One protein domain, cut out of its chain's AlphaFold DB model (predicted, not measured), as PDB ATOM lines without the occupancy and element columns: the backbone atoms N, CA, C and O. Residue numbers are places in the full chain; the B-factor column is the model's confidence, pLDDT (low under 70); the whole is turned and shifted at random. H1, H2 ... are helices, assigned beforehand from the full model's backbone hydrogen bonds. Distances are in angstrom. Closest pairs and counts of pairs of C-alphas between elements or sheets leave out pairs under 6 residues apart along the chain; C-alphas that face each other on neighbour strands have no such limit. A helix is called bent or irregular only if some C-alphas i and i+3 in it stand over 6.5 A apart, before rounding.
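This is residues 2 to 209 of the 256 residues of an uncharacterized protein of Chrysochromulina tobinii (UniProt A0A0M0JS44). Five helices, H4 to H8, make a core of mostly crossed helices: H7 is in its middle, H4 and H8 run side by side on one side of H7, and H6 with H5 is on another. H3 meets this core by one end, with Leu 58 and Lys 59, and H1, H2 and H9 touch no helix: H1 has its closest approach at H3, short H2 is near H9, and long H9 runs away from the core. The printed part has 208 residues with nine named helices, H1 to H9 in order along the chain, and no named strand; the class is all helix. The whole is compact, with a radius of gyration of the C-alphas of 17.4 A and spans of 52 by 40 by 32 A.

H1 is residues 2 to 19, 25.9 A long, and begins at C-alpha 2 (191.892, 184.745, 175.091). H2 is residues 30 to 35, and H3 is residues 49 to 60. H4 is residues 62 to 77, 22.1 A, and begins at C-alpha 62 (179.025, 180.966, 154.805). H5 is residues 91 to 105, 21.0 A. H6 is residues 111 to 129, 26.8 A, and is irregular: C-alphas 125 and 128 are 8.9 A apart. H7 is residues 137 to 151 and H8 residues 157 to 171, each 21.4 A. H9 is residues 188 to 209, 31.7 A, and ends at C-alpha 209 (167.243, 167.580, 178.826).

H7 and H8 are the hub, touching three helices each. They touch about perpendicular at 78 degrees, closest at the C-alphas of Ala 148 and Tyr 160, 5.8 A. H8 touches H4 at a shallow tilt of 19 degrees, the same way, with the C-alphas of Val 64 and Ala 161 closest at 4.5 A. H7 touches H4 at a steep tilt of 61 degrees, closest at Leu 68 and Phe 141, whose C-alphas are 5.9 A apart. H6 touches H7 with residues 125 to 126 alone, the C-alphas of Asp 125 and Ala 143 being closest at 6.5 A. H5 touches H6, closest at the C-alphas of His 95 and Val 118, 6.3 A, and H8 with the C-alphas of Arg 100 and Cys 171 closest at 6.7 A. H3 is close to but not clearly touching H1, with the C-alphas of Ile 7 and Glu 49 closest at 6.6 A. H2 and H9 are near each other. Every O i to N i+4 pair is within hydrogen-bond range in H1, H2, H4, H7, H8 and H9; H3 has 6 of 8, H5 10 of 11 and H6 13 of 15.

The C-alphas farthest apart, of Asp 28 and Ala 85, are 54.3 A apart. The printed part has no cut. The links H2 to H3, H4 to H5 and H8 to H9 are long. The mean pLDDT of the printed part is 84.9, and 32 residues are under 70, among them residues 21 to 34 and 36 to 42.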
ATOM      1  N   VAL A   2     192.810 183.603 175.328       59.41
ATOM      2  CA  VAL A   2     191.892 184.745 175.091       59.41
ATOM      3  C   VAL A   2     190.418 184.316 175.041       59.41
ATOM      4  O   VAL A   2     189.571 184.947 175.667       59.41
ATOM      5  N   GLU A   3     190.131 183.195 174.377       60.69
ATOM      6  CA  GLU A   3     188.772 182.661 174.216       60.69
ATOM      7  C   GLU A   3     188.071 182.387 175.557       60.69
ATOM      8  O   GLU A   3     187.018 182.956 175.842       60.69
ATOM      9  N   ASN A   4     188.724 181.626 176.444       70.06
ATOM     10  CA  ASN A   4     188.209 181.330 177.785       70.06
ATOM     11  C   ASN A   4     188.033 182.595 178.643       70.06
ATOM     12  O   ASN A   4     187.115 182.657 179.456       70.06
ATOM     13  N   ARG A   5     188.874 183.624 178.458       68.94
ATOM     14  CA  ARG A   5     188.732 184.903 179.175       68.94
ATOM     15  C   ARG A   5     187.460 185.641 178.749       68.94
ATOM     16  O   ARG A   5     186.765 186.178 179.604       68.94
ATOM     17  N   ARG A   6     187.139 185.652 177.450       67.62
ATOM     18  CA  ARG A   6     185.911 186.283 176.946       67.62
ATOM     19  C   ARG A   6     184.657 185.523 177.385       67.62
ATOM     20  O   ARG A   6     183.708 186.166 177.799       67.62
ATOM     21  N   ILE A   7     184.670 184.186 177.342       73.44
ATOM     22  CA  ILE A   7     183.562 183.354 177.853       73.44
ATOM     23  C   ILE A   7     183.286 183.678 179.324       73.44
ATOM     24  O   ILE A   7     182.146 183.943 179.695       73.44
ATOM     25  N   LYS A   8     184.345 183.739 180.140       75.88
ATOM     26  CA  LYS A   8     184.228 184.089 181.556       75.88
ATOM     27  C   LYS A   8     183.630 185.486 181.758       75.88
ATOM     28  O   LYS A   8     182.714 185.637 182.555       75.88
ATOM     29  N   LYS A   9     184.085 186.483 180.988       73.75
ATOM     30  CA  LYS A   9     183.545 187.854 181.033       73.75
ATOM     31  C   LYS A   9     182.051 187.894 180.684       73.75
ATOM     32  O   LYS A   9     181.301 188.597 181.351       73.75
ATOM     33  N   THR A  10     181.610 187.135 179.676       71.62
ATOM     34  CA  THR A  10     180.186 187.034 179.304       71.62
ATOM     35  C   THR A  10     179.347 186.455 180.447       71.62
ATOM     36  O   THR A  10     178.296 187.001 180.769       71.62
ATOM     37  N   GLN A  11     179.825 185.393 181.102       75.75
ATOM     38  CA  GLN A  11     179.130 184.786 182.243       75.75
ATOM     39  C   GLN A  11     179.081 185.719 183.463       75.75
ATOM     40  O   GLN A  11     178.038 185.845 184.100       75.75
ATOM     41  N   GLU A  12     180.186 186.409 183.765       79.69
ATOM     42  CA  GLU A  12     180.260 187.408 184.841       79.69
ATOM     43  C   GLU A  12     179.302 188.591 184.582       79.69
ATOM     44  O   GLU A  12     178.610 189.032 185.501       79.69
ATOM     45  N   ALA A  13     179.202 189.067 183.335       68.00
ATOM     46  CA  ALA A  13     178.281 190.138 182.951       68.00
ATOM     47  C   ALA A  13     176.808 189.719 183.087       68.00
ATOM     48  O   ALA A  13     176.018 190.469 183.662       68.00
ATOM     49  N   LEU A  14     176.444 188.515 182.627       68.94
ATOM     50  CA  LEU A  14     175.085 187.997 182.808       68.94
ATOM     51  C   LEU A  14     174.728 187.908 184.297       68.94
ATOM     52  O   LEU A  14     173.684 188.411 184.701       68.94
ATOM     53  N   ALA A  15     175.612 187.348 185.129       69.94
ATOM     54  CA  ALA A  15     175.378 187.233 186.568       69.94
ATOM     55  C   ALA A  15     175.158 188.601 187.244       69.94
ATOM     56  O   ALA A  15     174.279 188.736 188.099       69.94
ATOM     57  N   ALA A  16     175.913 189.630 186.846       67.38
ATOM     58  CA  ALA A  16     175.734 190.994 187.346       67.38
ATOM     59  C   ALA A  16     174.398 191.621 186.899       67.38
ATOM     60  O   ALA A  16     173.725 192.287 187.691       67.38
ATOM     61  N   HIS A  17     173.982 191.395 185.650       67.44
ATOM     62  CA  HIS A  17     172.707 191.897 185.137       67.44
ATOM     63  C   HIS A  17     171.493 191.200 185.760       67.44
ATOM     64  O   HIS A  17     170.522 191.876 186.093       67.44
ATOM     65  N   VAL A  18     171.586 189.894 186.015       62.50
ATOM     66  CA  VAL A  18     170.566 189.148 186.770       62.50
ATOM     67  C   VAL A  18     170.497 189.648 188.213       62.50
ATOM     68  O   VAL A  18     169.421 189.971 188.705       62.50
ATOM     69  N   SER A  19     171.644 189.821 188.881       73.19
ATOM     70  CA  SER A  19     171.691 190.292 190.278       73.19
ATOM     71  C   SER A  19     171.140 191.710 190.465       73.19
ATOM     72  O   SER A  19     170.686 192.055 191.551       73.19
ATOM     73  N   SER A  20     171.197 192.543 189.421       72.44
ATOM     74  CA  SER A  20     170.656 193.910 189.433       72.44
ATOM     75  C   SER A  20     169.197 193.999 188.977       72.44
ATOM     76  O   SER A  20     168.649 195.098 188.967       72.44
ATOM     77  N   GLY A  21     168.571 192.879 188.599       69.62
ATOM     78  CA  GLY A  21     167.195 192.845 188.094       69.62
ATOM     79  C   GLY A  21     167.028 193.443 186.695       69.62
ATOM     80  O   GLY A  21     165.908 193.711 186.283       69.62
ATOM     81  N   ARG A  22     168.129 193.672 185.966       64.25
ATOM     82  CA  ARG A  22     168.110 194.252 184.614       64.25
ATOM     83  C   ARG A  22     167.852 193.211 183.524       64.25
ATOM     84  O   ARG A  22     167.422 193.578 182.440       64.25
ATOM     85  N   ILE A  23     168.181 191.945 183.790       69.19
ATOM     86  CA  ILE A  23     167.929 190.824 182.882       69.19
ATOM     87  C   ILE A  23     167.166 189.737 183.634       69.19
ATOM     88  O   ILE A  23     167.609 189.283 184.693       69.19
ATOM     89  N   ILE A  24     166.049 189.310 183.059       67.50
ATOM     90  CA  ILE A  24     165.161 188.275 183.578       67.50
ATOM     91  C   ILE A  24     165.510 186.954 182.886       67.50
ATOM     92  O   ILE A  24     165.436 186.836 181.667       67.50
ATOM     93  N   VAL A  25     165.930 185.953 183.664       69.06
ATOM     94  CA  VAL A  25     166.314 184.616 183.156       69.06
ATOM     95  C   VAL A  25     165.295 183.525 183.482       69.06
ATOM     96  O   VAL A  25     165.369 182.428 182.929       69.06
ATOM     97  N   GLN A  26     164.364 183.813 184.394       69.19
ATOM     98  CA  GLN A  26     163.302 182.919 184.846       69.19
ATOM     99  C   GLN A  26     162.058 183.757 185.152       69.19
ATOM    100  O   GLN A  26     162.184 184.860 185.678       69.19
ATOM    101  N   VAL A  27     160.892 183.216 184.811       63.97
ATOM    102  CA  VAL A  27     159.558 183.769 185.089       63.97
ATOM    103  C   VAL A  27     158.658 182.627 185.554       63.97
ATOM    104  O   VAL A  27     158.906 181.468 185.196       63.97
ATOM    105  N   ASP A  28     157.644 182.938 186.357       60.84
ATOM    106  CA  ASP A  28     156.787 181.938 187.000       60.84
ATOM    107  C   ASP A  28     155.759 181.342 186.024       60.84
ATOM    108  O   ASP A  28     155.400 180.162 186.132       60.84
ATOM    109  N   ASP A  29     155.304 182.128 185.042       61.81
ATOM    110  CA  ASP A  29     154.336 181.688 184.039       61.81
ATOM    111  C   ASP A  29     154.445 182.404 182.676       61.81
ATOM    112  O   ASP A  29     155.250 183.306 182.441       61.81
ATOM    113  N   GLU A  30     153.629 181.941 181.727       63.94
ATOM    114  CA  GLU A  30     153.578 182.458 180.357       63.94
ATOM    115  C   GLU A  30     153.016 183.886 180.267       63.94
ATOM    116  O   GLU A  30     153.374 184.628 179.352       63.94
ATOM    117  N   ALA A  31     152.140 184.291 181.191       64.88
ATOM    118  CA  ALA A  31     151.593 185.642 181.200       64.88
ATOM    119  C   ALA A  31     152.662 186.656 181.629       64.88
ATOM    120  O   ALA A  31     152.771 187.713 181.008       64.88
ATOM    121  N   GLU A  32     153.488 186.306 182.617       65.75
ATOM    122  CA  GLU A  32     154.669 187.082 182.992       65.75
ATOM    123  C   GLU A  32     155.673 187.148 181.831       65.75
ATOM    124  O   GLU A  32     156.080 188.247 181.450       65.75
ATOM    125  N   LEU A  33     155.982 186.017 181.177       65.00
ATOM    126  CA  LEU A  33     156.880 185.986 180.010       65.00
ATOM    127  C   LEU A  33     156.439 186.945 178.894       65.00
ATOM    128  O   LEU A  33     157.262 187.657 178.324       65.00
ATOM    129  N   ASN A  34     155.139 186.969 178.590       67.31
ATOM    130  CA  ASN A  34     154.570 187.826 177.548       67.31
ATOM    131  C   ASN A  34     154.558 189.318 177.922       67.31
ATOM    132  O   ASN A  34     154.355 190.160 177.049       67.31
ATOM    133  N   SER A  35     154.734 189.648 179.205       70.19
ATOM    134  CA  SER A  35     154.792 191.031 179.693       70.19
ATOM    135  C   SER A  35     156.206 191.617 179.710       70.19
ATOM    136  O   SER A  35     156.353 192.835 179.773       70.19
ATOM    137  N   VAL A  36     157.234 190.766 179.627       61.69
ATOM    138  CA  VAL A  36     158.645 191.166 179.636       61.69
ATOM    139  C   VAL A  36     159.119 191.430 178.212       61.69
ATOM    140  O   VAL A  36     159.006 190.561 177.341       61.69
ATOM    141  N   ALA A  37     159.707 192.601 177.965       63.78
ATOM    142  CA  ALA A  37     160.250 192.918 176.652       63.78
ATOM    143  C   ALA A  37     161.403 191.964 176.306       63.78
ATOM    144  O   ALA A  37     162.231 191.635 177.150       63.78
ATOM    145  N   TYR A  38     161.495 191.522 175.048       66.50
ATOM    146  CA  TYR A  38     162.477 190.500 174.657       66.50
ATOM    147  C   TYR A  38     163.932 190.887 174.987       66.50
ATOM    148  O   TYR A  38     164.727 190.035 175.372       66.50
ATOM    149  N   TRP A  39     164.279 192.175 174.907       62.25
ATOM    150  CA  TRP A  39     165.621 192.678 175.223       62.25
ATOM    151  C   TRP A  39     165.976 192.640 176.718       62.25
ATOM    152  O   TRP A  39     167.152 192.748 177.068       62.25
ATOM    153  N   GLU A  40     164.982 192.475 177.593       60.78
ATOM    154  CA  GLU A  40     165.152 192.277 179.037       60.78
ATOM    155  C   GLU A  40     165.322 190.794 179.393       60.78
ATOM    156  O   GLU A  40     165.624 190.466 180.540       60.78
ATOM    157  N   GLN A  41     165.146 189.880 178.435       66.25
ATOM    158  CA  GLN A  41     165.213 188.441 178.672       66.25
ATOM    159  C   GLN A  41     166.634 187.906 178.456       66.25
ATOM    160  O   GLN A  41     167.335 188.265 177.510       66.25
ATOM    161  N   GLY A  42     167.071 187.003 179.333       65.50
ATOM    162  CA  GLY A  42     168.351 186.305 179.233       65.50
ATOM    163  C   GLY A  42     168.182 184.791 179.211       65.50
ATOM    164  O   GLY A  42     167.176 184.249 179.655       65.50
ATOM    165  N   SER A  43     169.210 184.076 178.744       70.94
ATOM    166  CA  SER A  43     169.242 182.610 178.791       70.94
ATOM    167  C   SER A  43     170.495 182.108 179.501       70.94
ATOM    168  O   SER A  43     171.618 182.217 178.990       70.94
ATOM    169  N   GLU A  44     170.297 181.490 180.671       72.31
ATOM    170  CA  GLU A  44     171.372 180.787 181.382       72.31
ATOM    171  C   GLU A  44     171.955 179.673 180.521       72.31
ATOM    172  O   GLU A  44     173.172 179.473 180.474       72.31
ATOM    173  N   SER A  45     171.100 178.966 179.780       74.75
ATOM    174  CA  SER A  45     171.572 177.846 178.988       74.75
ATOM    175  C   SER A  45     172.429 178.286 177.806       74.75
ATOM    176  O   SER A  45     173.503 177.725 177.591       74.75
ATOM    177  N   LEU A  46     172.040 179.333 177.070       71.44
ATOM    178  CA  LEU A  46     172.879 179.891 175.996       71.44
ATOM    179  C   LEU A  46     174.209 180.479 176.502       71.44
ATOM    180  O   LEU A  46     175.108 180.731 175.696       71.44
ATOM    181  N   SER A  47     174.351 180.644 177.820       75.31
ATOM    182  CA  SER A  47     175.553 181.140 178.496       75.31
ATOM    183  C   SER A  47     176.471 180.030 179.032       75.31
ATOM    184  O   SER A  47     177.514 180.318 179.628       75.31
ATOM    185  N   LYS A  48     176.139 178.751 178.793       79.25
ATOM    186  CA  LYS A  48     177.041 177.610 179.043       79.25
ATOM    187  C   LYS A  48     178.252 177.666 178.099       79.25
ATOM    188  O   LYS A  48     178.153 178.102 176.953       79.25
ATOM    189  N   GLU A  49     179.418 177.229 178.577       80.25
ATOM    190  CA  GLU A  49     180.700 177.381 177.863       80.25
ATOM    191  C   GLU A  49     180.705 176.723 176.470       80.25
ATOM    192  O   GLU A  49     181.182 177.313 175.500       80.25
ATOM    193  N   ASP A  50     180.183 175.503 176.357       85.50
ATOM    194  CA  ASP A  50     180.091 174.755 175.101       85.50
ATOM    195  C   ASP A  50     179.187 175.460 174.079       85.50
ATOM    196  O   ASP A  50     179.523 175.550 172.894       85.50
ATOM    197  N   ARG A  51     178.081 176.037 174.553       81.19
ATOM    198  CA  ARG A  51     177.141 176.813 173.743       81.19
ATOM    199  C   ARG A  51     177.731 178.142 173.290       81.19
ATOM    200  O   ARG A  51     177.619 178.464 172.111       81.19
ATOM    201  N   LEU A  52     178.447 178.855 174.158       79.88
ATOM    202  CA  LEU A  52     179.173 180.077 173.792       79.88
ATOM    203  C   LEU A  52     180.240 179.816 172.716       79.88
ATOM    204  O   LEU A  52     180.366 180.593 171.768       79.88
ATOM    205  N   LYS A  53     180.963 178.691 172.802       87.06
ATOM    206  CA  LYS A  53     181.911 178.274 171.751       87.06
ATOM    207  C   LYS A  53     181.202 177.983 170.431       87.06
ATOM    208  O   LYS A  53     181.665 178.413 169.374       87.06
ATOM    209  N   ARG A  54     180.073 177.269 170.481       89.00
ATOM    210  CA  ARG A  54     179.303 176.930 169.280       89.00
ATOM    211  C   ARG A  54     178.716 178.173 168.616       89.00
ATOM    212  O   ARG A  54     178.859 178.305 167.407       89.00
ATOM    213  N   ARG A  55     178.161 179.109 169.390       88.94
ATOM    214  CA  ARG A  55     177.694 180.419 168.907       88.94
ATOM    215  C   ARG A  55     178.797 181.145 168.152       88.94
ATOM    216  O   ARG A  55     178.636 181.429 166.974       88.94
ATOM    217  N   ARG A  56     179.978 181.308 168.752       87.75
ATOM    218  CA  ARG A  56     181.121 181.959 168.085       87.75
ATOM    219  C   ARG A  56     181.540 181.294 166.781       87.75
ATOM    220  O   ARG A  56     181.924 181.995 165.848       87.75
ATOM    221  N   SER A  57     181.453 179.966 166.693       93.38
ATOM    222  CA  SER A  57     181.787 179.254 165.454       93.38
ATOM    223  C   SER A  57     180.876 179.629 164.276       93.38
ATOM    224  O   SER A  57     181.325 179.567 163.133       93.38
ATOM    225  N   LEU A  58     179.651 180.109 164.542       95.50
ATOM    226  CA  LEU A  58     178.712 180.553 163.507       95.50
ATOM    227  C   LEU A  58     179.201 181.793 162.754       95.50
ATOM    228  O   LEU A  58     178.781 182.010 161.624       95.50
ATOM    229  N   LYS A  59     180.125 182.588 163.313       93.75
ATOM    230  CA  LYS A  59     180.699 183.745 162.604       93.75
ATOM    231  C   LYS A  59     181.406 183.333 161.303       93.75
ATOM    232  O   LYS A  59     181.484 184.122 160.362       93.75
ATOM    233  N   SER A  60     181.921 182.105 161.249       94.50
ATOM    234  CA  SER A  60     182.594 181.554 160.070       94.50
ATOM    235  C   SER A  60     181.645 180.864 159.087       94.50
ATOM    236  O   SER A  60     182.101 180.473 158.016       94.50
ATOM    237  N   ASP A  61     180.363 180.709 159.426       98.25
ATOM    238  CA  ASP A  61     179.369 180.113 158.534       98.25
ATOM    239  C   ASP A  61     179.197 180.953 157.260       98.25
ATOM    240  O   ASP A  61     179.147 182.182 157.312       98.25
ATOM    241  N   GLU A  62     179.090 180.295 156.106       98.06
ATOM    242  CA  GLU A  62     179.025 180.966 154.805       98.06
ATOM    243  C   GLU A  62     177.808 181.890 154.679       98.06
ATOM    244  O   GLU A  62     177.925 183.002 154.160       98.06
ATOM    245  N   GLY A  63     176.647 181.474 155.195       98.31
ATOM    246  CA  GLY A  63     175.419 182.261 155.156       98.31
ATOM    247  C   GLY A  63     175.487 183.486 156.065       98.31
ATOM    248  O   GLY A  63     175.034 184.569 155.677       98.31
ATOM    249  N   VAL A  64     176.086 183.333 157.249       98.44
ATOM    250  CA  VAL A  64     176.333 184.444 158.183       98.44
ATOM    251  C   VAL A  64     177.347 185.418 157.589       98.44
ATOM    252  O   VAL A  64     177.079 186.618 157.524       98.44
ATOM    253  N   ARG A  65     178.472 184.918 157.070       98.31
ATOM    254  CA  ARG A  65     179.490 185.739 156.402       98.31
ATOM    255  C   ARG A  65     178.916 186.501 155.215       98.31
ATOM    256  O   ARG A  65     179.197 187.687 155.076       98.31
ATOM    257  N   ALA A  66     178.089 185.864 154.390       98.62
ATOM    258  CA  ALA A  66     177.428 186.534 153.274       98.62
ATOM    259  C   ALA A  66     176.530 187.692 153.749       98.62
ATOM    260  O   ALA A  66     176.553 188.768 153.153       98.62
ATOM    261  N   ALA A  67     175.783 187.511 154.845       98.69
ATOM    262  CA  ALA A  67     174.962 188.573 155.426       98.69
ATOM    263  C   ALA A  67     175.807 189.730 155.997       98.69
ATOM    264  O   ALA A  67     175.468 190.894 155.791       98.69
ATOM    265  N   LEU A  68     176.931 189.428 156.656       98.50
ATOM    266  CA  LEU A  68     177.888 190.433 157.136       98.50
ATOM    267  C   LEU A  68     178.522 191.215 155.972       98.50
ATOM    268  O   LEU A  68     178.594 192.442 156.002       98.50
ATOM    269  N   HIS A  69     178.912 190.527 154.897       98.12
ATOM    270  CA  HIS A  69     179.430 191.175 153.692       98.12
ATOM    271  C   HIS A  69     178.388 192.075 153.017       98.12
ATOM    272  O   HIS A  69     178.742 193.160 152.561       98.12
ATOM    273  N   ALA A  70     177.111 191.681 152.991       98.38
ATOM    274  CA  ALA A  70     176.044 192.524 152.449       98.38
ATOM    275  C   ALA A  70     175.942 193.872 153.189       98.38
ATOM    276  O   ALA A  70     175.736 194.908 152.556       98.38
ATOM    277  N   TRP A  71     176.171 193.881 154.505       98.31
ATOM    278  CA  TRP A  71     176.249 195.112 155.292       98.31
ATOM    279  C   TRP A  71     177.431 196.001 154.914       98.31
ATOM    280  O   TRP A  71     177.256 197.210 154.779       98.31
ATOM    281  N   LEU A  72     178.617 195.426 154.702       97.25
ATOM    282  CA  LEU A  72     179.774 196.192 154.233       97.25
ATOM    283  C   LEU A  72     179.523 196.800 152.850       97.25
ATOM    284  O   LEU A  72     179.850 197.962 152.621       97.25
ATOM    285  N   VAL A  73     178.917 196.034 151.938       97.00
ATOM    286  CA  VAL A  73     178.546 196.523 150.603       97.00
ATOM    287  C   VAL A  73     177.578 197.699 150.714       97.00
ATOM    288  O   VAL A  73     177.798 198.723 150.071       97.00
ATOM    289  N   ALA A  74     176.552 197.591 151.561       97.75
ATOM    290  CA  ALA A  74     175.609 198.679 151.794       97.75
ATOM    291  C   ALA A  74     176.291 199.912 152.410       97.75
ATOM    292  O   ALA A  74     176.065 201.027 151.945       97.75
ATOM    293  N   ALA A  75     177.164 199.730 153.404       97.81
ATOM    294  CA  ALA A  75     177.921 200.826 154.002       97.81
ATOM    295  C   ALA A  75     178.787 201.548 152.956       97.81
ATOM    296  O   ALA A  75     178.716 202.773 152.831       97.81
ATOM    297  N   LYS A  76     179.528 200.793 152.138       96.69
ATOM    298  CA  LYS A  76     180.358 201.346 151.063       96.69
ATOM    299  C   LYS A  76     179.528 202.096 150.020       96.69
ATOM    300  O   LYS A  76     179.876 203.215 149.667       96.69
ATOM    301  N   ALA A  77     178.414 201.520 149.568       96.06
ATOM    302  CA  ALA A  77     177.523 202.154 148.592       96.06
ATOM    303  C   ALA A  77     176.925 203.481 149.096       96.06
ATOM    304  O   ALA A  77     176.591 204.349 148.296       96.06
ATOM    305  N   ASN A  78     176.826 203.649 150.415       97.19
ATOM    306  CA  ASN A  78     176.348 204.871 151.058       97.19
ATOM    307  C   ASN A  78     177.484 205.834 151.459       97.19
ATOM    308  O   ASN A  78     177.235 206.793 152.185       97.19
ATOM    309  N   GLY A  79     178.719 205.601 150.999       96.94
ATOM    310  CA  GLY A  79     179.857 206.493 151.244       96.94
ATOM    311  C   GLY A  79     180.360 206.480 152.688       96.94
ATOM    312  O   GLY A  79     180.951 207.453 153.140       96.94
ATOM    313  N   PHE A  80     180.106 205.398 153.427       97.31
ATOM    314  CA  PHE A  80     180.501 205.268 154.831       97.31
ATOM    315  C   PHE A  80     181.820 204.530 155.043       97.31
ATOM    316  O   PHE A  80     182.211 204.281 156.183       97.31
ATOM    317  N   CYS A  81     182.493 204.144 153.965       97.00
ATOM    318  CA  CYS A  81     183.764 203.448 154.030       97.00
ATOM    319  C   CYS A  81     184.883 204.305 153.449       97.00
ATOM    320  O   CYS A  81     184.651 205.138 152.579       97.00
ATOM    321  N   THR A  82     186.109 204.058 153.898       94.56
ATOM    322  CA  THR A  82     187.296 204.635 153.267       94.56
ATOM    323  C   THR A  82     187.455 204.138 151.825       94.56
ATOM    324  O   THR A  82     187.165 202.981 151.504       94.56
ATOM    325  N   GLU A  83     187.969 205.008 150.954       88.56
ATOM    326  CA  GLU A  83     188.304 204.685 149.561       88.56
ATOM    327  C   GLU A  83     189.681 204.005 149.481       88.56
ATOM    328  O   GLU A  83     190.649 204.545 148.946       88.56
ATOM    329  N   ALA A  84     189.778 202.815 150.074       86.88
ATOM    330  CA  ALA A  84     190.983 201.991 150.106       86.88
ATOM    331  C   ALA A  84     190.717 200.583 149.547       86.88
ATOM    332  O   ALA A  84     189.569 200.153 149.403       86.88
ATOM    333  N   ALA A  85     191.794 199.851 149.240       85.75
ATOM    334  CA  ALA A  85     191.707 198.447 148.828       85.75
ATOM    335  C   ALA A  85     191.046 197.579 149.914       85.75
ATOM    336  O   ALA A  85     190.232 196.711 149.605       85.75
ATOM    337  N   GLU A  86     191.353 197.873 151.179       88.12
ATOM    338  CA  GLU A  86     190.691 197.318 152.356       88.12
ATOM    339  C   GLU A  86     189.835 198.419 153.001       88.12
ATOM    340  O   GLU A  86     190.363 199.255 153.738       88.12
ATOM    341  N   PRO A  87     188.530 198.492 152.683       91.38
ATOM    342  CA  PRO A  87     187.670 199.554 153.186       91.38
ATOM    343  C   PRO A  87     187.453 199.414 154.696       91.38
ATOM    344  O   PRO A  87     187.077 198.349 155.193       91.38
ATOM    345  N   ALA A  88     187.626 200.520 155.412       95.19
ATOM    346  CA  ALA A  88     187.307 200.644 156.828       95.19
ATOM    347  C   ALA A  88     186.014 201.452 156.998       95.19
ATOM    348  O   ALA A  88     185.803 202.441 156.296       95.19
ATOM    349  N   LEU A  89     185.141 201.036 157.916       97.44
ATOM    350  CA  LEU A  89     183.900 201.740 158.225       97.44
ATOM    351  C   LEU A  89     184.205 203.009 159.026       97.44
ATOM    352  O   LEU A  89     184.806 202.960 160.097       97.44
ATOM    353  N   GLN A  90     183.760 204.153 158.528       96.62
ATOM    354  CA  GLN A  90     183.908 205.427 159.216       96.62
ATOM    355  C   GLN A  90     182.886 205.562 160.346       96.62
ATOM    356  O   GLN A  90     181.794 204.988 160.303       96.62
ATOM    357  N   LYS A  91     183.228 206.375 161.349       96.12
ATOM    358  CA  LYS A  91     182.405 206.580 162.546       96.12
ATOM    359  C   LYS A  91     180.976 207.020 162.224       96.12
ATOM    360  O   LYS A  91     180.031 206.447 162.756       96.12
ATOM    361  N   ASP A  92     180.806 207.967 161.303       96.06
ATOM    362  CA  ASP A  92     179.476 208.437 160.889       96.06
ATOM    363  C   ASP A  92     178.624 207.306 160.296       96.06
ATOM    364  O   ASP A  92     177.420 207.232 160.545       96.06
ATOM    365  N   GLY A  93     179.261 206.375 159.581       97.12
ATOM    366  CA  GLY A  93     178.641 205.163 159.064       97.12
ATOM    367  C   GLY A  93     178.193 204.199 160.147       97.12
ATOM    368  O   GLY A  93     177.047 203.748 160.142       97.12
ATOM    369  N   TYR A  94     179.078 203.918 161.105       97.12
ATOM    370  CA  TYR A  94     178.744 203.101 162.269       97.12
ATOM    371  C   TYR A  94     177.565 203.708 163.037       97.12
ATOM    372  O   TYR A  94     176.572 203.026 163.286       97.12
ATOM    373  N   HIS A  95     177.607 205.016 163.310       97.50
ATOM    374  CA  HIS A  95     176.516 205.721 163.979       97.50
ATOM    375  C   HIS A  95     175.211 205.647 163.188       97.50
ATOM    376  O   HIS A  95     174.150 205.377 163.757       97.50
ATOM    377  N   ALA A  96     175.272 205.864 161.873       97.88
ATOM    378  CA  ALA A  96     174.113 205.762 161.006       97.88
ATOM    379  C   ALA A  96     173.481 204.363 161.084       97.88
ATOM    380  O   ALA A  96     172.262 204.250 161.223       97.88
ATOM    381  N   ILE A  97     174.280 203.304 161.024       98.00
ATOM    382  CA  ILE A  97     173.784 201.926 161.039       98.00
ATOM    383  C   ILE A  97     173.234 201.558 162.427       98.00
ATOM    384  O   ILE A  97     172.062 201.194 162.543       98.00
ATOM    385  N   MET A  98     174.018 201.739 163.493       94.69
ATOM    386  CA  MET A  98     173.647 201.275 164.836       94.69
ATOM    387  C   MET A  98     172.444 202.024 165.429       94.69
ATOM    388  O   MET A  98     171.612 201.414 166.104       94.69
ATOM    389  N   LEU A  99     172.266 203.318 165.129       94.94
ATOM    390  CA  LEU A  99     171.064 204.058 165.547       94.94
ATOM    391  C   LEU A  99     169.783 203.520 164.895       94.94
ATOM    392  O   LEU A  99     168.711 203.566 165.502       94.94
ATOM    393  N   ARG A 100     169.873 203.008 163.661       97.81
ATOM    394  CA  ARG A 100     168.725 202.383 162.992       97.81
ATOM    395  C   ARG A 100     168.395 201.041 163.632       97.81
ATOM    396  O   ARG A 100     167.215 200.762 163.803       97.81
ATOM    397  N   PHE A 101     169.395 200.269 164.059       93.06
ATOM    398  CA  PHE A 101     169.167 199.034 164.817       93.06
ATOM    399  C   PHE A 101     168.446 199.295 166.130       93.06
ATOM    400  O   PHE A 101     167.424 198.663 166.371       93.06
ATOM    401  N   HIS A 102     168.891 200.285 166.909       86.31
ATOM    402  CA  HIS A 102     168.195 200.687 168.134       86.31
ATOM    403  C   HIS A 102     166.721 201.001 167.861       86.31
ATOM    404  O   HIS A 102     165.847 200.522 168.568       86.31
ATOM    405  N   LYS A 103     166.426 201.749 166.794       92.25
ATOM    406  CA  LYS A 103     165.047 202.118 166.446       92.25
ATOM    407  C   LYS A 103     164.202 200.960 165.901       92.25
ATOM    408  O   LYS A 103     162.982 201.036 165.975       92.25
ATOM    409  N   ILE A 104     164.825 199.945 165.304       92.12
ATOM    410  CA  ILE A 104     164.144 198.737 164.812       92.12
ATOM    411  C   ILE A 104     163.825 197.792 165.970       92.12
ATOM    412  O   ILE A 104     162.755 197.191 165.971       92.12
ATOM    413  N   LEU A 105     164.754 197.655 166.917       83.62
ATOM    414  CA  LEU A 105     164.740 196.612 167.941       83.62
ATOM    415  C   LEU A 105     164.111 197.056 169.267       83.62
ATOM    416  O   LEU A 105     163.632 196.204 170.008       83.62
ATOM    417  N   LEU A 106     164.102 198.360 169.560       81.00
ATOM    418  CA  LEU A 106     163.561 198.923 170.798       81.00
ATOM    419  C   LEU A 106     162.313 199.757 170.491       81.00
ATOM    420  O   LEU A 106     162.336 200.655 169.642       81.00
ATOM    421  N   ASP A 107     161.219 199.444 171.171       80.44
ATOM    422  CA  ASP A 107     159.925 200.112 171.035       80.44
ATOM    423  C   ASP A 107     159.884 201.478 171.739       80.44
ATOM    424  O   ASP A 107     159.145 202.372 171.317       80.44
ATOM    425  N   ASP A 108     160.750 201.682 172.728       77.19
ATOM    426  CA  ASP A 108     160.906 202.894 173.532       77.19
ATOM    427  C   ASP A 108     162.077 203.796 173.085       77.19
ATOM    428  O   ASP A 108     162.615 204.576 173.870       77.19
ATOM    429  N   PHE A 109     162.465 203.727 171.804       82.75
ATOM    430  CA  PHE A 109     163.626 204.435 171.246       82.75
ATOM    431  C   PHE A 109     163.768 205.902 171.705       82.75
ATOM    432  O   PHE A 109     163.034 206.792 171.259       82.75
ATOM    433  N   ASP A 110     164.829 206.168 172.470       83.69
ATOM    434  CA  ASP A 110     165.310 207.506 172.816       83.69
ATOM    435  C   ASP A 110     166.595 207.825 172.034       83.69
ATOM    436  O   ASP A 110     167.615 207.141 172.149       83.69
ATOM    437  N   TYR A 111     166.565 208.895 171.234       91.88
ATOM    438  CA  TYR A 111     167.702 209.278 170.393       91.88
ATOM    439  C   TYR A 111     168.948 209.671 171.198       91.88
ATOM    440  O   TYR A 111     170.064 209.355 170.786       91.88
ATOM    441  N   THR A 112     168.779 210.378 172.316       91.31
ATOM    442  CA  THR A 112     169.895 210.873 173.131       91.31
ATOM    443  C   THR A 112     170.614 209.707 173.796       91.31
ATOM    444  O   THR A 112     171.840 209.616 173.718       91.31
ATOM    445  N   MET A 113     169.846 208.783 174.375       77.94
ATOM    446  CA  MET A 113     170.363 207.564 174.991       77.94
ATOM    447  C   MET A 113     171.009 206.647 173.955       77.94
ATOM    448  O   MET A 113     172.161 206.253 174.132       77.94
ATOM    449  N   ALA A 114     170.328 206.381 172.836       79.94
ATOM    450  CA  ALA A 114     170.866 205.541 171.769       79.94
ATOM    451  C   ALA A 114     172.161 206.126 171.190       79.94
ATOM    452  O   ALA A 114     173.123 205.401 170.968       79.94
ATOM    453  N   LYS A 115     172.239 207.448 170.991       90.69
ATOM    454  CA  LYS A 115     173.468 208.096 170.514       90.69
ATOM    455  C   LYS A 115     174.617 207.957 171.513       90.69
ATOM    456  O   LYS A 115     175.740 207.713 171.086       90.69
ATOM    457  N   ALA A 116     174.349 208.111 172.809       78.81
ATOM    458  CA  ALA A 116     175.363 207.935 173.846       78.81
ATOM    459  C   ALA A 116     175.855 206.479 173.929       78.81
ATOM    460  O   ALA A 116     177.052 206.252 174.086       78.81
ATOM    461  N   MET A 117     174.951 205.505 173.777       79.56
ATOM    462  CA  MET A 117     175.303 204.084 173.711       79.56
ATOM    463  C   MET A 117     176.157 203.778 172.483       79.56
ATOM    464  O   MET A 117     177.256 203.268 172.632       79.56
ATOM    465  N   VAL A 118     175.720 204.198 171.296       83.12
ATOM    466  CA  VAL A 118     176.449 203.973 170.040       83.12
ATOM    467  C   VAL A 118     177.837 204.623 170.044       83.12
ATOM    468  O   VAL A 118     178.783 204.051 169.512       83.12
ATOM    469  N   GLU A 119     177.985 205.798 170.659       89.50
ATOM    470  CA  GLU A 119     179.292 206.445 170.839       89.50
ATOM    471  C   GLU A 119     180.225 205.609 171.723       89.50
ATOM    472  O   GLU A 119     181.413 205.483 171.431       89.50
ATOM    473  N   LYS A 120     179.688 205.031 172.801       80.69
ATOM    474  CA  LYS A 120     180.447 204.144 173.679       80.69
ATOM    475  C   LYS A 120     180.803 202.837 172.962       80.69
ATOM    476  O   LYS A 120     181.965 202.442 172.998       80.69
ATOM    477  N   ASP A 121     179.841 202.224 172.279       83.69
ATOM    478  CA  ASP A 121     180.022 200.967 171.548       83.69
ATOM    479  C   ASP A 121     181.062 201.125 170.433       83.69
ATOM    480  O   ASP A 121     181.909 200.257 170.265       83.69
ATOM    481  N   TRP A 122     181.104 202.276 169.747       88.69
ATOM    482  CA  TRP A 122     182.169 202.584 168.788       88.69
ATOM    483  C   TRP A 122     183.565 202.457 169.411       88.69
ATOM    484  O   TRP A 122     184.455 201.851 168.815       88.69
ATOM    485  N   VAL A 123     183.771 203.037 170.597       89.75
ATOM    486  CA  VAL A 123     185.065 202.989 171.294       89.75
ATOM    487  C   VAL A 123     185.373 201.570 171.771       89.75
ATOM    488  O   VAL A 123     186.497 201.097 171.583       89.75
ATOM    489  N   ASP A 124     184.384 200.899 172.363       79.44
ATOM    490  CA  ASP A 124     184.526 199.546 172.907       79.44
ATOM    491  C   ASP A 124     184.831 198.518 171.798       79.44
ATOM    492  O   ASP A 124     185.745 197.704 171.955       79.44
ATOM    493  N   ASP A 125     184.133 198.595 170.661       85.88
ATOM    494  CA  ASP A 125     184.318 197.710 169.506       85.88
ATOM    495  C   ASP A 125     185.663 197.942 168.818       85.88
ATOM    496  O   ASP A 125     186.339 196.991 168.415       85.88
ATOM    497  N   LEU A 126     186.069 199.209 168.675       88.06
ATOM    498  CA  LEU A 126     187.320 199.551 168.007       88.06
ATOM    499  C   LEU A 126     188.530 199.030 168.798       88.06
ATOM    500  O   LEU A 126     189.491 198.551 168.192       88.06
ATOM    501  N   GLY A 127     188.467 199.064 170.135       84.69
ATOM    502  CA  GLY A 127     189.464 198.464 171.022       84.69
ATOM    503  C   GLY A 127     190.900 198.871 170.670       84.69
ATOM    504  O   GLY A 127     191.213 200.053 170.549       84.69
ATOM    505  N   ASP A 128     191.777 197.886 170.450       81.75
ATOM    506  CA  ASP A 128     193.185 198.114 170.079       81.75
ATOM    507  C   ASP A 128     193.363 198.729 168.675       81.75
ATOM    508  O   ASP A 128     194.452 199.184 168.333       81.75
ATOM    509  N   SER A 129     192.305 198.768 167.857       77.12
ATOM    510  CA  SER A 129     192.312 199.439 166.546       77.12
ATOM    511  C   SER A 129     192.067 200.946 166.666       77.12
ATOM    512  O   SER A 129     191.960 201.640 165.650       77.12
ATOM    513  N   ASN A 130     191.938 201.473 167.887       73.06
ATOM    514  CA  ASN A 130     191.726 202.893 168.126       73.06
ATOM    515  C   ASN A 130     192.929 203.711 167.624       73.06
ATOM    516  O   ASN A 130     194.062 203.483 168.042       73.06
ATOM    517  N   GLY A 131     192.677 204.646 166.703       66.38
ATOM    518  CA  GLY A 131     193.711 205.413 165.991       66.38
ATOM    519  C   GLY A 131     193.928 205.013 164.524       66.38
ATOM    520  O   GLY A 131     194.735 205.641 163.847       66.38
ATOM    521  N   SER A 132     193.210 204.003 164.025       72.44
ATOM    522  CA  SER A 132     193.087 203.736 162.586       72.44
ATOM    523  C   SER A 132     192.133 204.730 161.901       72.44
ATOM    524  O   SER A 132     191.269 205.318 162.553       72.44
ATOM    525  N   ASP A 133     192.246 204.886 160.576       83.44
ATOM    526  CA  ASP A 133     191.413 205.795 159.755       83.44
ATOM    527  C   ASP A 133     189.921 205.382 159.664       83.44
ATOM    528  O   ASP A 133     189.128 205.972 158.927       83.44
ATOM    529  N   GLY A 134     189.519 204.352 160.405       90.94
ATOM    530  CA  GLY A 134     188.169 203.811 160.476       90.94
ATOM    531  C   GLY A 134     188.178 202.412 161.085       90.94
ATOM    532  O   GLY A 134     189.225 201.797 161.253       90.94
ATOM    533  N   MET A 135     187.003 201.872 161.382       94.94
ATOM    534  CA  MET A 135     186.843 200.521 161.909       94.94
ATOM    535  C   MET A 135     187.154 199.476 160.824       94.94
ATOM    536  O   MET A 135     186.452 199.433 159.808       94.94
ATOM    537  N   PRO A 136     188.158 198.597 161.014       95.38
ATOM    538  CA  PRO A 136     188.466 197.549 160.045       95.38
ATOM    539  C   PRO A 136     187.283 196.600 159.818       95.38
ATOM    540  O   PRO A 136     186.496 196.342 160.732       95.38
ATOM    541  N   GLN A 137     187.195 196.011 158.622       94.88
ATOM    542  CA  GLN A 137     186.098 195.115 158.235       94.88
ATOM    543  C   GLN A 137     185.797 194.034 159.284       94.88
ATOM    544  O   GLN A 137     184.648 193.852 159.675       94.88
ATOM    545  N   GLU A 138     186.813 193.306 159.753       94.12
ATOM    546  CA  GLU A 138     186.599 192.197 160.693       94.12
ATOM    547  C   GLU A 138     186.145 192.661 162.084       94.12
ATOM    548  O   GLU A 138     185.497 191.894 162.806       94.12
ATOM    549  N   VAL A 139     186.432 193.916 162.449       93.56
ATOM    550  CA  VAL A 139     185.905 194.549 163.666       93.56
ATOM    551  C   VAL A 139     184.427 194.875 163.468       93.56
ATOM    552  O   VAL A 139     183.606 194.434 164.268       93.56
ATOM    553  N   PHE A 140     184.058 195.492 162.342       96.00
ATOM    554  CA  PHE A 140     182.653 195.746 162.007       96.00
ATOM    555  C   PHE A 140     181.826 194.452 161.931       96.00
ATOM    556  O   PHE A 140     180.719 194.371 162.462       96.00
ATOM    557  N   PHE A 141     182.384 193.394 161.341       96.81
ATOM    558  CA  PHE A 141     181.752 192.075 161.312       96.81
ATOM    559  C   PHE A 141     181.595 191.464 162.699       96.81
ATOM    560  O   PHE A 141     180.636 190.732 162.926       96.81
ATOM    561  N   SER A 142     182.526 191.733 163.616       92.38
ATOM    562  CA  SER A 142     182.390 191.295 165.008       92.38
ATOM    563  C   SER A 142     181.239 192.028 165.690       92.38
ATOM    564  O   SER A 142     180.386 191.352 166.246       92.38
ATOM    565  N   ALA A 143     181.147 193.352 165.550       88.69
ATOM    566  CA  ALA A 143     180.066 194.152 166.129       88.69
ATOM    567  C   ALA A 143     178.674 193.698 165.647       88.69
ATOM    568  O   ALA A 143     177.773 193.438 166.442       88.69
ATOM    569  N   LEU A 144     178.504 193.509 164.331       94.75
ATOM    570  CA  LEU A 144     177.251 192.993 163.764       94.75
ATOM    571  C   LEU A 144     176.935 191.568 164.228       94.75
ATOM    572  O   LEU A 144     175.778 191.240 164.490       94.75
ATOM    573  N   PHE A 145     177.953 190.707 164.298       92.50
ATOM    574  CA  PHE A 145     177.775 189.338 164.760       92.50
ATOM    575  C   PHE A 145     177.381 189.295 166.236       92.50
ATOM    576  O   PHE A 145     176.475 188.550 166.582       92.50
ATOM    577  N   GLU A 146     178.021 190.092 167.092       84.06
ATOM    578  CA  GLU A 146     177.699 190.183 168.518       84.06
ATOM    579  C   GLU A 146     176.281 190.721 168.735       84.06
ATOM    580  O   GLU A 146     175.546 190.176 169.556       84.06
ATOM    581  N   LEU A 147     175.827 191.686 167.927       86.75
ATOM    582  CA  LEU A 147     174.425 192.100 167.925       86.75
ATOM    583  C   LEU A 147     173.489 190.934 167.564       86.75
ATOM    584  O   LEU A 147     172.523 190.677 168.278       86.75
ATOM    585  N   ALA A 148     173.768 190.201 166.484       89.31
ATOM    586  CA  ALA A 148     172.972 189.023 166.134       89.31
ATOM    587  C   ALA A 148     173.008 187.960 167.246       89.31
ATOM    588  O   ALA A 148     171.990 187.344 167.544       89.31
ATOM    589  N   ASP A 149     174.154 187.786 167.899       84.56
ATOM    590  CA  ASP A 149     174.358 186.837 168.988       84.56
ATOM    591  C   ASP A 149     173.526 187.175 170.229       84.56
ATOM    592  O   ASP A 149     173.120 186.263 170.943       84.56
ATOM    593  N   VAL A 150     173.262 188.459 170.480       79.62
ATOM    594  CA  VAL A 150     172.392 188.918 171.572       79.62
ATOM    595  C   VAL A 150     170.920 188.674 171.250       79.62
ATOM    596  O   VAL A 150     170.174 188.224 172.113       79.62
ATOM    597  N   TRP A 151     170.495 188.964 170.020       80.06
ATOM    598  CA  TRP A 151     169.073 188.986 169.674       80.06
ATOM    599  C   TRP A 151     168.534 187.658 169.150       80.06
ATOM    600  O   TRP A 151     167.325 187.444 169.174       80.06
ATOM    601  N   THR A 152     169.380 186.745 168.681       85.19
ATOM    602  CA  THR A 152     168.900 185.481 168.116       85.19
ATOM    603  C   THR A 152     168.648 184.416 169.190       85.19
ATOM    604  O   THR A 152     169.476 184.199 170.074       85.19
ATOM    605  N   PRO A 153     167.520 183.690 169.109       79.31
ATOM    606  CA  PRO A 153     167.085 182.799 170.184       79.31
ATOM    607  C   PRO A 153     167.757 181.420 170.197       79.31
ATOM    608  O   PRO A 153     167.521 180.616 171.099       79.31
ATOM    609  N   SER A 154     168.536 181.081 169.168       84.69
ATOM    610  CA  SER A 154     169.027 179.718 168.962       84.69
ATOM    611  C   SER A 154     170.396 179.699 168.300       84.69
ATOM    612  O   SER A 154     170.784 180.638 167.616       84.69
ATOM    613  N   ILE A 155     171.127 178.597 168.478       89.50
ATOM    614  CA  ILE A 155     172.457 178.400 167.891       89.50
ATOM    615  C   ILE A 155     172.308 177.811 166.481       89.50
ATOM    616  O   ILE A 155     172.636 176.645 166.244       89.50
ATOM    617  N   ASP A 156     171.787 178.620 165.562       92.38
ATOM    618  CA  ASP A 156     171.539 178.262 164.164       92.38
ATOM    619  C   ASP A 156     172.020 179.382 163.228       92.38
ATOM    620  O   ASP A 156     171.560 180.522 163.294       92.38
ATOM    621  N   ALA A 157     172.944 179.052 162.324       96.38
ATOM    622  CA  ALA A 157     173.502 180.002 161.368       96.38
ATOM    623  C   ALA A 157     172.444 180.649 160.458       96.38
ATOM    624  O   ALA A 157     172.547 181.835 160.136       96.38
ATOM    625  N   ALA A 158     171.408 179.904 160.059       96.56
ATOM    626  CA  ALA A 158     170.344 180.422 159.210       96.56
ATOM    627  C   ALA A 158     169.545 181.519 159.928       96.56
ATOM    628  O   ALA A 158     169.189 182.514 159.295       96.56
ATOM    629  N   VAL A 159     169.336 181.375 161.242       93.44
ATOM    630  CA  VAL A 159     168.647 182.367 162.081       93.44
ATOM    631  C   VAL A 159     169.475 183.650 162.198       93.44
ATOM    632  O   VAL A 159     168.944 184.734 161.958       93.44
ATOM    633  N   TYR A 160     170.788 183.551 162.442       96.62
ATOM    634  CA  TYR A 160     171.698 184.715 162.463       96.62
ATOM    635  C   TYR A 160     171.707 185.441 161.121       96.62
ATOM    636  O   TYR A 160     171.562 186.663 161.047       96.62
ATOM    637  N   ALA A 161     171.849 184.683 160.035       98.31
ATOM    638  CA  ALA A 161     171.906 185.243 158.700       98.31
ATOM    639  C   ALA A 161     170.569 185.897 158.300       98.31
ATOM    640  O   ALA A 161     170.566 186.949 157.658       98.31
ATOM    641  N   ALA A 162     169.430 185.304 158.681       97.56
ATOM    642  CA  ALA A 162     168.104 185.872 158.451       97.56
ATOM    643  C   ALA A 162     167.891 187.166 159.244       97.56
ATOM    644  O   ALA A 162     167.454 188.154 158.657       97.56
ATOM    645  N   PHE A 163     168.277 187.194 160.522       96.38
ATOM    646  CA  PHE A 163     168.222 188.391 161.363       96.38
ATOM    647  C   PHE A 163     169.037 189.548 160.764       96.38
ATOM    648  O   PHE A 163     168.508 190.638 160.540       96.38
ATOM    649  N   LEU A 164     170.299 189.296 160.399       98.38
ATOM    650  CA  LEU A 164     171.174 190.306 159.790       98.38
ATOM    651  C   LEU A 164     170.614 190.841 158.465       98.38
ATOM    652  O   LEU A 164     170.677 192.046 158.209       98.38
ATOM    653  N   ARG A 165     170.045 189.963 157.626       98.44
ATOM    654  CA  ARG A 165     169.379 190.364 156.378       98.44
ATOM    655  C   ARG A 165     168.111 191.169 156.637       98.44
ATOM    656  O   ARG A 165     167.898 192.160 155.945       98.44
ATOM    657  N   ARG A 166     167.302 190.791 157.632       97.69
ATOM    658  CA  ARG A 166     166.091 191.528 158.012       97.69
ATOM    659  C   ARG A 166     166.439 192.955 158.422       97.69
ATOM    660  O   ARG A 166     165.867 193.889 157.865       97.69
ATOM    661  N   LEU A 167     167.436 193.129 159.294       97.75
ATOM    662  CA  LEU A 167     167.927 194.454 159.671       97.75
ATOM    663  C   LEU A 167     168.356 195.272 158.446       97.75
ATOM    664  O   LEU A 167     168.010 196.451 158.350       97.75
ATOM    665  N   LEU A 168     169.067 194.651 157.496       98.38
ATOM    666  CA  LEU A 168     169.522 195.336 156.285       98.38
ATOM    667  C   LEU A 168     168.333 195.816 155.459       98.38
ATOM    668  O   LEU A 168     168.241 197.004 155.157       98.38
ATOM    669  N   THR A 169     167.389 194.919 155.167       97.62
ATOM    670  CA  THR A 169     166.183 195.240 154.391       97.62
ATOM    671  C   THR A 169     165.312 196.304 155.052       97.62
ATOM    672  O   THR A 169     164.698 197.105 154.356       97.62
ATOM    673  N   SER A 170     165.290 196.372 156.384       97.12
ATOM    674  CA  SER A 170     164.568 197.418 157.111       97.12
ATOM    675  C   SER A 170     165.261 198.782 157.013       97.12
ATOM    676  O   SER A 170     164.590 199.819 157.045       97.12
ATOM    677  N   CYS A 171     166.591 198.793 156.868       97.94
ATOM    678  CA  CYS A 171     167.412 200.001 156.848       97.94
ATOM    679  C   CYS A 171     167.585 200.630 155.462       97.94
ATOM    680  O   CYS A 171     167.828 201.836 155.403       97.94
ATOM    681  N   VAL A 172     167.480 199.867 154.373       97.56
ATOM    682  CA  VAL A 172     167.724 200.364 153.006       97.56
ATOM    683  C   VAL A 172     166.436 200.555 152.204       97.56
ATOM    684  O   VAL A 172     165.415 199.931 152.480       97.56
ATOM    685  N   ASP A 173     166.462 201.468 151.236       96.44
ATOM    686  CA  ASP A 173     165.409 201.626 150.240       96.44
ATOM    687  C   ASP A 173     165.599 200.651 149.061       96.44
ATOM    688  O   ASP A 173     166.551 199.872 149.005       96.44
ATOM    689  N   GLN A 174     164.688 200.704 148.089       93.38
ATOM    690  CA  GLN A 174     164.726 199.872 146.878       93.38
ATOM    691  C   GLN A 174     165.972 200.074 145.997       93.38
ATOM    692  O   GLN A 174     166.242 199.247 145.130       93.38
ATOM    693  N   ASN A 175     166.723 201.158 146.207       93.94
ATOM    694  CA  ASN A 175     167.955 201.468 145.489       93.94
ATOM    695  C   ASN A 175     169.209 201.085 146.300       93.94
ATOM    696  O   ASN A 175     170.322 201.288 145.823       93.94
ATOM    697  N   GLY A 176     169.049 200.552 147.517       92.88
ATOM    698  CA  GLY A 176     170.153 200.219 148.418       92.88
ATOM    699  C   GLY A 176     170.675 201.397 149.246       92.88
ATOM    700  O   GLY A 176     171.674 201.248 149.956       92.88
ATOM    701  N   ASN A 177     170.011 202.558 149.209       96.50
ATOM    702  CA  ASN A 177     170.396 203.695 150.044       96.50
ATOM    703  C   ASN A 177     169.844 203.524 151.456       96.50
ATOM    704  O   ASN A 177     168.696 203.118 151.640       96.50
ATOM    705  N   LEU A 178     170.623 203.896 152.468       97.00
ATOM    706  CA  LEU A 178     170.153 203.912 153.845       97.00
ATOM    707  C   LEU A 178     169.023 204.936 154.002       97.00
ATOM    708  O   LEU A 178     169.211 206.146 153.872       97.00
ATOM    709  N   ARG A 179     167.839 204.442 154.363       97.94
ATOM    710  CA  ARG A 179     166.644 205.245 154.644       97.94
ATOM    711  C   ARG A 179     166.917 206.228 155.771       97.94
ATOM    712  O   ARG A 179     167.703 205.933 156.670       97.94
ATOM    713  N   SER A 180     166.243 207.374 155.794       97.00
ATOM    714  CA  SER A 180     166.405 208.345 156.885       97.00
ATOM    715  C   SER A 180     165.992 207.747 158.237       97.00
ATOM    716  O   SER A 180     165.011 207.002 158.318       97.00
ATOM    717  N   LEU A 181     166.690 208.115 159.320       96.75
ATOM    718  CA  LEU A 181     166.395 207.611 160.671       96.75
ATOM    719  C   LEU A 181     164.947 207.907 161.111       96.75
ATOM    720  O   LEU A 181     164.336 207.106 161.810       96.75
ATOM    721  N   GLN A 182     164.369 209.026 160.662       96.19
ATOM    722  CA  GLN A 182     162.976 209.394 160.949       96.19
ATOM    723  C   GLN A 182     161.958 208.415 160.337       96.19
ATOM    724  O   GLN A 182     160.878 208.210 160.899       96.19
ATOM    725  N   SER A 183     162.302 207.814 159.193       96.62
ATOM    726  CA  SER A 183     161.442 206.867 158.475       96.62
ATOM    727  C   SER A 183     161.526 205.434 159.007       96.62
ATOM    728  O   SER A 183     160.627 204.635 158.745       96.62
ATOM    729  N   ILE A 184     162.584 205.114 159.758       97.19
ATOM    730  CA  ILE A 184     162.721 203.834 160.453       97.19
ATOM    731  C   ILE A 184     161.712 203.785 161.604       97.19
ATOM    732  O   ILE A 184     161.406 204.810 162.218       97.19
ATOM    733  N   LYS A 185     161.163 202.605 161.876       94.56
ATOM    734  CA  LYS A 185     160.200 202.339 162.947       94.56
ATOM    735  C   LYS A 185     160.586 201.034 163.636       94.56
ATOM    736  O   LYS A 185     161.271 200.217 163.021       94.56
ATOM    737  N   PHE A 186     160.112 200.869 164.864       91.19
ATOM    738  CA  PHE A 186     160.172 199.603 165.580       91.19
ATOM    739  C   PHE A 186     159.501 198.501 164.750       91.19
ATOM    740  O   PHE A 186     158.402 198.701 164.222       91.19
ATOM    741  N   ASP A 187     160.180 197.366 164.600       92.00
ATOM    742  CA  ASP A 187     159.687 196.210 163.854       92.00
ATOM    743  C   ASP A 187     159.016 195.236 164.824       92.00
ATOM    744  O   ASP A 187     159.609 194.262 165.287       92.00
ATOM    745  N   ALA A 188     157.749 195.515 165.141       86.81
ATOM    746  CA  ALA A 188     156.965 194.690 166.056       86.81
ATOM    747  C   ALA A 188     156.841 193.231 165.583       86.81
ATOM    748  O   ALA A 188     156.787 192.324 166.408       86.81
ATOM    749  N   ALA A 189     156.827 192.992 164.266       91.75
ATOM    750  CA  ALA A 189     156.782 191.639 163.721       91.75
ATOM    751  C   ALA A 189     158.081 190.882 164.026       91.75
ATOM    752  O   ALA A 189     158.022 189.761 164.523       91.75
ATOM    753  N   LEU A 190     159.239 191.520 163.819       88.25
ATOM    754  CA  LEU A 190     160.528 190.941 164.198       88.25
ATOM    755  C   LEU A 190     160.596 190.653 165.705       88.25
ATOM    756  O   LEU A 190     161.045 189.581 166.092       88.25
ATOM    757  N   ALA A 191     160.128 191.568 166.557       79.75
ATOM    758  CA  ALA A 191     160.122 191.347 168.004       79.75
ATOM    759  C   ALA A 191     159.291 190.110 168.404       79.75
ATOM    760  O   ALA A 191     159.752 189.293 169.200       79.75
ATOM    761  N   VAL A 192     158.108 189.934 167.802       81.69
ATOM    762  CA  VAL A 192     157.262 188.746 168.011       81.69
ATOM    763  C   VAL A 192     157.943 187.476 167.496       81.69
ATOM    764  O   VAL A 192     157.959 186.472 168.201       81.69
ATOM    765  N   GLU A 193     158.544 187.511 166.304       88.19
ATOM    766  CA  GLU A 193     159.273 186.368 165.733       88.19
ATOM    767  C   GLU A 193     160.444 185.922 166.625       88.19
ATOM    768  O   GLU A 193     160.651 184.722 166.823       88.19
ATOM    769  N   LEU A 194     161.196 186.873 167.191       80.00
ATOM    770  CA  LEU A 194     162.304 186.583 168.104       80.00
ATOM    771  C   LEU A 194     161.810 185.970 169.420       80.00
ATOM    772  O   LEU A 194     162.376 184.970 169.868       80.00
ATOM    773  N   ALA A 195     160.731 186.507 169.997       76.75
ATOM    774  CA  ALA A 195     160.125 185.978 171.217       76.75
ATOM    775  C   ALA A 195     159.557 184.556 171.020       76.75
ATOM    776  O   ALA A 195     159.832 183.656 171.818       76.75
ATOM    777  N   GLU A 196     158.830 184.315 169.923       80.31
ATOM    778  CA  GLU A 196     158.314 182.986 169.559       80.31
ATOM    779  C   GLU A 196     159.469 181.995 169.341       80.31
ATOM    780  O   GLU A 196     159.456 180.874 169.858       80.31
ATOM    781  N   GLY A 197     160.516 182.420 168.629       80.00
ATOM    782  CA  GLY A 197     161.716 181.616 168.419       80.00
ATOM    783  C   GLY A 197     162.420 181.250 169.729       80.00
ATOM    784  O   GLY A 197     162.836 180.101 169.894       80.00
ATOM    785  N   ALA A 198     162.512 182.183 170.682       75.62
ATOM    786  CA  ALA A 198     163.080 181.940 172.011       75.62
ATOM    787  C   ALA A 198     162.271 180.913 172.795       75.62
ATOM    788  O   ALA A 198     162.830 179.969 173.361       75.62
ATOM    789  N   ARG A 199     160.944 181.037 172.751       75.62
ATOM    790  CA  ARG A 199     160.031 180.084 173.376       75.62
ATOM    791  C   ARG A 199     160.180 178.678 172.794       75.62
ATOM    792  O   ARG A 199     160.265 177.705 173.545       75.62
ATOM    793  N   LEU A 200     160.238 178.550 171.467       80.94
ATOM    794  CA  LEU A 200     160.429 177.260 170.798       80.94
ATOM    795  C   LEU A 200     161.797 176.643 171.126       80.94
ATOM    796  O   LEU A 200     161.868 175.451 171.435       80.94
ATOM    797  N   ALA A 201     162.861 177.449 171.136       77.25
ATOM    798  CA  ALA A 201     164.200 177.000 171.508       77.25
ATOM    799  C   ALA A 201     164.250 176.480 172.957       77.25
ATOM    800  O   ALA A 201     164.829 175.420 173.211       77.25
ATOM    801  N   ALA A 202     163.588 177.170 173.891       73.81
ATOM    802  CA  ALA A 202     163.476 176.738 175.283       73.81
ATOM    803  C   ALA A 202     162.705 175.410 175.424       73.81
ATOM    804  O   ALA A 202     163.122 174.521 176.169       73.81
ATOM    805  N   LEU A 203     161.612 175.228 174.671       77.62
ATOM    806  CA  LEU A 203     160.846 173.974 174.663       77.62
ATOM    807  C   LEU A 203     161.660 172.794 174.123       77.62
ATOM    808  O   LEU A 203     161.588 171.687 174.665       77.62
ATOM    809  N   ASP A 204     162.418 172.999 173.049       76.38
ATOM    810  CA  ASP A 204     163.251 171.947 172.468       76.38
ATOM    811  C   ASP A 204     164.428 171.580 173.370       76.38
ATOM    812  O   ASP A 204     164.758 170.397 173.508       76.38
ATOM    813  N   GLU A 205     164.989 172.560 174.072       74.38
ATOM    814  CA  GLU A 205     165.959 172.323 175.131       74.38
ATOM    815  C   GLU A 205     165.373 171.495 176.282       74.38
ATOM    816  O   GLU A 205     165.936 170.451 176.619       74.38
ATOM    817  N   ALA A 206     164.214 171.875 176.825       73.88
ATOM    818  CA  ALA A 206     163.563 171.127 177.903       73.88
ATOM    819  C   ALA A 206     163.269 169.669 177.493       73.88
ATOM    820  O   ALA A 206     163.475 168.723 178.265       73.88
ATOM    821  N   LYS A 207     162.848 169.448 176.239       75.81
ATOM    822  CA  LYS A 207     162.677 168.097 175.676       75.81
ATOM    823  C   LYS A 207     164.006 167.346 175.582       75.81
ATOM    824  O   LYS A 207     164.036 166.140 175.845       75.81
ATOM    825  N   MET A 208     165.088 168.009 175.177       75.06
ATOM    826  CA  MET A 208     166.414 167.401 175.064       75.06
ATOM    827  C   MET A 208     166.967 166.999 176.437       75.06
ATOM    828  O   MET A 208     167.431 165.867 176.590       75.06
ATOM    829  N   GLU A 209     166.850 167.867 177.443       75.19
ATOM    830  CA  GLU A 209     167.243 167.580 178.826       75.19
ATOM    831  C   GLU A 209     166.419 166.422 179.405       75.19
ATOM    832  O   GLU A 209     166.984 165.459 179.928       75.19
TER     833      GLU A 209